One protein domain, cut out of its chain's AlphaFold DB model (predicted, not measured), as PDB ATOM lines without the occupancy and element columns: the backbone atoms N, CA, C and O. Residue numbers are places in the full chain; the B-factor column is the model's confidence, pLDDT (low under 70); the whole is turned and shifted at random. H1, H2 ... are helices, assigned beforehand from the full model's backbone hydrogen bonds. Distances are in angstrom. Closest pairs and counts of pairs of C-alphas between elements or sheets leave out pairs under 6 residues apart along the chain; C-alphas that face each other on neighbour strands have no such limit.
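What this domain is: This is residues 36 to 79 of the 79 residues of the protein "DUF4842 domain-containing protein" of Actinobacteria bacterium (UniProt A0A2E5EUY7). Little of this domain is regular structure: two short helices, H1 and H2, meet at a corner by their tight link on one long side, and the unnamed stretch of residues 59 to 79 folds back from the end of H2 to the far end of the domain. The printed part has 44 residues with two named helices, H1 then H2, and no named strand; its class is all helix, with 10 residues in named elements. It is compact, with a radius of gyration of the C-alphas of 10.4 A, yet elongated in outline, spanning 32 by 19 by 11 A.

Where its parts are: Find C-alpha 53 at (200.203, 179.637, 143.940); from there H2, residues 53 to 58, runs 8.6 A to C-alpha 58 at (208.753, 180.211, 144.765). Before it, H1, residues 46 to 49, begins at C-alpha 46, (197.217, 176.183, 138.141), and measures 5.1 A.

How they stand to each other: Look at Thr 47 and Phe 53, whose C-alphas, the closest of H1 and H2, are 5.7 A apart. The helices only just touch, and only at the corner by their tight link of 3 residues, with 3 pairs of C-alphas within 8 A. In H2 every O i to N i+4 pair is within hydrogen-bond range; H1 is too short for such a pair, and its one O i to N i+3 pair is within range.

The domain as a whole: The C-alphas of Ser 59 and Pro 79, the two farthest apart, are 32.6 A from each other. The printed part has no cut, and residue 79, the chain's last, is the one printed residue with pLDDT under 70.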
ATOM      1  N   ARG A  36     189.614 171.120 150.263       80.38
ATOM      2  CA  ARG A  36     189.171 172.312 149.527       80.38
ATOM      3  C   ARG A  36     189.915 172.520 148.212       80.38
ATOM      4  O   ARG A  36     189.484 173.361 147.429       80.38
ATOM      5  N   TYR A  37     191.005 171.793 147.960       86.31
ATOM      6  CA  TYR A  37     191.665 171.859 146.661       86.31
ATOM      7  C   TYR A  37     190.732 171.317 145.571       86.31
ATOM      8  O   TYR A  37     190.248 170.187 145.650       86.31
ATOM      9  N   GLN A  38     190.487 172.136 144.551       88.50
ATOM     10  CA  GLN A  38     189.661 171.794 143.402       88.50
ATOM     11  C   GLN A  38     190.560 171.686 142.177       88.50
ATOM     12  O   GLN A  38     191.414 172.541 141.943       88.50
ATOM     13  N   MET A  39     190.373 170.622 141.401       87.50
ATOM     14  CA  MET A  39     191.208 170.380 140.233       87.50
ATOM     15  C   MET A  39     190.911 171.430 139.145       87.50
ATOM     16  O   MET A  39     189.739 171.610 138.786       87.50
ATOM     17  N   PRO A  40     191.940 172.110 138.606       89.31
ATOM     18  CA  PRO A  40     191.810 172.881 137.375       89.31
ATOM     19  C   PRO A  40     191.252 172.021 136.236       89.31
ATOM     20  O   PRO A  40     191.478 170.811 136.198       89.31
ATOM     21  N   ALA A  41     190.546 172.638 135.291       90.69
ATOM     22  CA  ALA A  41     190.219 171.974 134.035       90.69
ATOM     23  C   ALA A  41     191.506 171.579 133.282       90.69
ATOM     24  O   ALA A  41     192.565 172.182 133.476       90.69
ATOM     25  N   GLU A  42     191.429 170.556 132.427       89.75
ATOM     26  CA  GLU A  42     192.586 170.127 131.633       89.75
ATOM     27  C   GLU A  42     193.149 171.287 130.795       89.75
ATOM     28  O   GLU A  42     192.416 172.172 130.355       89.75
ATOM     29  N   GLU A  43     194.473 171.294 130.613       88.88
ATOM     30  CA  GLU A  43     195.242 172.350 129.925       88.88
ATOM     31  C   GLU A  43     195.218 173.741 130.596       88.88
ATOM     32  O   GLU A  43     195.898 174.665 130.136       88.88
ATOM     33  N   VAL A  44     194.503 173.911 131.713       90.75
ATOM     34  CA  VAL A  44     194.521 175.151 132.490       90.75
ATOM     35  C   VAL A  44     195.692 175.148 133.468       90.75
ATOM     36  O   VAL A  44     195.828 174.285 134.334       90.75
ATOM     37  N   ASP A  45     196.521 176.182 133.360       90.62
ATOM     38  CA  ASP A  45     197.591 176.456 134.312       90.62
ATOM     39  C   ASP A  45     197.034 176.728 135.724       90.62
ATOM     40  O   ASP A  45     196.167 177.586 135.921       90.62
ATOM     41  N   VAL A  46     197.579 176.033 136.725       90.19
ATOM     42  CA  VAL A  46     197.217 176.183 138.141       90.19
ATOM     43  C   VAL A  46     197.397 177.617 138.648       90.19
ATOM     44  O   VAL A  46     196.626 178.059 139.495       90.19
ATOM     45  N   THR A  47     198.345 178.378 138.094       92.19
ATOM     46  CA  THR A  47     198.573 179.792 138.444       92.19
ATOM     47  C   THR A  47     197.425 180.706 138.012       92.19
ATOM     48  O   THR A  47     197.237 181.770 138.598       92.19
ATOM     49  N   LYS A  48     196.619 180.289 137.022       91.69
ATOM     50  CA  LYS A  48     195.397 181.002 136.616       91.69
ATOM     51  C   LYS A  48     194.231 180.708 137.550       91.69
ATOM     52  O   LYS A  48     193.410 181.587 137.783       91.69
ATOM     53  N   VAL A  49     194.164 179.488 138.082       92.75
ATOM     54  CA  VAL A  49     193.122 179.085 139.040       92.75
ATOM     55  C   VAL A  49     193.411 179.655 140.423       92.75
ATOM     56  O   VAL A  49     192.509 180.141 141.096       92.75
ATOM     57  N   TYR A  50     194.674 179.618 140.836       92.62
ATOM     58  CA  TYR A  50     195.134 180.009 142.159       92.62
ATOM     59  C   TYR A  50     196.217 181.080 142.036       92.62
ATOM     60  O   TYR A  50     197.403 180.777 141.926       92.62
ATOM     61  N   ILE A  51     195.811 182.349 142.089       93.69
ATOM     62  CA  ILE A  51     196.712 183.490 141.847       93.69
ATOM     63  C   ILE A  51     197.896 183.562 142.829       93.69
ATOM     64  O   ILE A  51     198.974 184.029 142.476       93.69
ATOM     65  N   ASP A  52     197.709 183.067 144.056       93.75
ATOM     66  CA  ASP A  52     198.734 183.044 145.104       93.75
ATOM     67  C   ASP A  52     199.698 181.833 144.980       93.75
ATOM     68  O   ASP A  52     200.685 181.752 145.714       93.75
ATOM     69  N   PHE A  53     199.438 180.886 144.063       91.62
ATOM     70  CA  PHE A  53     200.203 179.637 143.940       91.62
ATOM     71  C   PHE A  53     201.672 179.865 143.582       91.62
ATOM     72  O   PHE A  53     202.544 179.223 144.161       91.62
ATOM     73  N   ALA A  54     201.955 180.779 142.649       91.75
ATOM     74  CA  ALA A  54     203.325 181.056 142.217       91.75
ATOM     75  C   ALA A  54     204.177 181.572 143.385       91.75
ATOM     76  O   ALA A  54     205.245 181.032 143.656       91.75
ATOM     77  N   THR A  55     203.651 182.535 144.149       92.44
ATOM     78  CA  THR A  55     204.310 183.067 145.350       92.44
ATOM     79  C   THR A  55     204.567 181.971 146.384       92.44
ATOM     80  O   THR A  55     205.662 181.880 146.939       92.44
ATOM     81  N   TRP A  56     203.590 181.092 146.618       91.81
ATOM     82  CA  TRP A  56     203.780 179.950 147.510       91.81
ATOM     83  C   TRP A  56     204.888 179.006 147.016       91.81
ATOM     84  O   TRP A  56     205.784 178.661 147.790       91.81
ATOM     85  N   ALA A  57     204.872 178.635 145.735       88.88
ATOM     86  CA  ALA A  57     205.836 177.707 145.151       88.88
ATOM     87  C   ALA A  57     207.270 178.265 145.172       88.88
ATOM     88  O   ALA A  57     208.198 177.566 145.579       88.88
ATOM     89  N   GLU A  58     207.449 179.535 144.799       89.88
ATOM     90  CA  GLU A  58     208.753 180.211 144.765       89.88
ATOM     91  C   GLU A  58     209.327 180.455 146.167       89.88
ATOM     92  O   GLU A  58     210.541 180.392 146.361       89.88
ATOM     93  N   SER A  59     208.469 180.651 147.174       90.00
ATOM     94  CA  SER A  59     208.886 180.797 148.578       90.00
ATOM     95  C   SER A  59     209.316 179.481 149.248       90.00
ATOM     96  O   SER A  59     209.631 179.461 150.443       90.00
ATOM     97  N   GLY A  60     209.264 178.354 148.527       86.00
ATOM     98  CA  GLY A  60     209.475 177.025 149.105       86.00
ATOM     99  C   GLY A  60     208.376 176.614 150.092       86.00
ATOM    100  O   GLY A  60     208.624 175.809 150.988       86.00
ATOM    101  N   GLY A  61     207.173 177.178 149.950       86.00
ATOM    102  CA  GLY A  61     206.010 176.873 150.778       86.00
ATOM    103  C   GLY A  61     205.908 177.651 152.092       86.00
ATOM    104  O   GLY A  61     205.148 177.244 152.973       86.00
ATOM    105  N   THR A  62     206.661 178.742 152.244       90.06
ATOM    106  CA  THR A  62     206.659 179.574 153.460       90.06
ATOM    107  C   THR A  62     205.668 180.737 153.388       90.06
ATOM    108  O   THR A  62     205.077 181.109 154.402       90.06
ATOM    109  N   GLU A  63     205.429 181.274 152.194       93.69
ATOM    110  CA  GLU A  63     204.459 182.336 151.935       93.69
ATOM    111  C   GLU A  63     203.168 181.766 151.344       93.69
ATOM    112  O   GLU A  63     203.185 180.736 150.675       93.69
ATOM    113  N   LYS A  64     202.033 182.440 151.579       92.19
ATOM    114  CA  LYS A  64     200.732 182.090 150.973       92.19
ATOM    115  C   LYS A  64     200.350 180.610 151.148       92.19
ATOM    116  O   LYS A  64     199.851 179.970 150.229       92.19
ATOM    117  N   ALA A  65     200.578 180.054 152.339       89.62
ATOM    118  CA  ALA A  65     200.315 178.643 152.649       89.62
ATOM    119  C   ALA A  65     198.844 178.214 152.458       89.62
ATOM    120  O   ALA A  65     198.550 177.024 152.407       89.62
ATOM    121  N   ASP A  66     197.930 179.177 152.346       90.19
ATOM    122  CA  ASP A  66     196.498 179.031 152.102       90.19
ATOM    123  C   ASP A  66     196.090 179.269 150.631       90.19
ATOM    124  O   ASP A  66     194.905 179.447 150.338       90.19
ATOM    125  N   TRP A  67     197.048 179.248 149.695       90.38
ATOM    126  CA  TRP A  67     196.837 179.517 148.263       90.38
ATOM    127  C   TRP A  67     195.677 178.727 147.635       90.38
ATOM    128  O   TRP A  67     194.994 179.239 146.752       90.38
ATOM    129  N   TYR A  68     195.421 177.501 148.102       89.50
ATOM    130  CA  TYR A  68     194.417 176.580 147.555       89.50
ATOM    131  C   TYR A  68     192.969 176.892 147.979       89.50
ATOM    132  O   TYR A  68     192.044 176.241 147.498       89.50
ATOM    133  N   ILE A  69     192.733 177.849 148.887       89.62
ATOM    134  CA  ILE A  69     191.388 178.127 149.436       89.62
ATOM    135  C   ILE A  69     190.522 178.956 148.474       89.62
ATOM    136  O   ILE A  69     189.295 178.933 148.575       89.62
ATOM    137  N   ARG A  70     191.138 179.702 147.549       87.31
ATOM    138  CA  ARG A  70     190.440 180.659 146.672       87.31
ATOM    139  C   ARG A  70     190.682 180.354 145.190       87.31
ATOM    140  O   ARG A  70     191.459 181.071 144.562       87.31
ATOM    141  N   PRO A  71     190.047 179.306 144.638       90.25
ATOM    142  CA  PRO A  71     190.086 179.062 143.204       90.25
ATOM    143  C   PRO A  71     189.228 180.070 142.430       90.25
ATOM    144  O   PRO A  71     188.150 180.459 142.886       90.25
ATOM    145  N   ASP A  72     189.660 180.422 141.222       90.19
ATOM    146  CA  ASP A  72     188.785 181.007 140.208       90.19
ATOM    147  C   ASP A  72     187.912 179.906 139.589       90.19
ATOM    148  O   ASP A  72     188.388 179.005 138.891       90.19
ATOM    149  N   SER A  73     186.607 179.992 139.849       87.50
ATOM    150  CA  SER A  73     185.614 179.017 139.401       87.50
ATOM    151  C   SER A  73     185.505 178.883 137.883       87.50
ATOM    152  O   SER A  73     185.034 177.851 137.414       87.50
ATOM    153  N   ASN A  74     185.935 179.885 137.108       88.44
ATOM    154  CA  ASN A  74     185.873 179.841 135.643       88.44
ATOM    155  C   ASN A  74     186.827 178.808 135.034       88.44
ATOM    156  O   ASN A  74     186.656 178.414 133.883       88.44
ATOM    157  N   PHE A  75     187.841 178.399 135.796       87.25
ATOM    158  CA  PHE A  75     188.901 177.506 135.345       87.25
ATOM    159  C   PHE A  75     188.883 176.145 136.043       87.25
ATOM    160  O   PHE A  75     189.792 175.337 135.847       87.25
ATOM    161  N   LEU A  76     187.876 175.893 136.878       86.75
ATOM    162  CA  LEU A  76     187.711 174.607 137.532       86.75
ATOM    163  C   LEU A  76     187.150 173.579 136.560       86.75
ATOM    164  O   LEU A  76     186.355 173.904 135.676       86.75
ATOM    165  N   LEU A  77     187.540 172.324 136.763       81.50
ATOM    166  CA  LEU A  77     186.890 171.209 136.099       81.50
ATOM    167  C   LEU A  77     185.425 171.177 136.556       81.50
ATOM    168  O   LEU A  77     185.129 170.848 137.707       81.50
ATOM    169  N   VAL A  78     184.512 171.569 135.669       72.94
ATOM    170  CA  VAL A  78     183.074 171.448 135.916       72.94
ATOM    171  C   VAL A  78     182.678 170.007 135.570       72.94
ATOM    172  O   VAL A  78     182.993 169.571 134.461       72.94
ATOM    173  N   PRO A  79     182.068 169.249 136.497       59.28
ATOM    174  CA  PRO A  79     181.583 167.900 136.217       59.28
ATOM    175  C   PRO A  79     180.414 167.881 135.222       59.28
ATOM    176  O   PRO A  79     179.672 168.888 135.141       59.28
TER     177      PRO A  79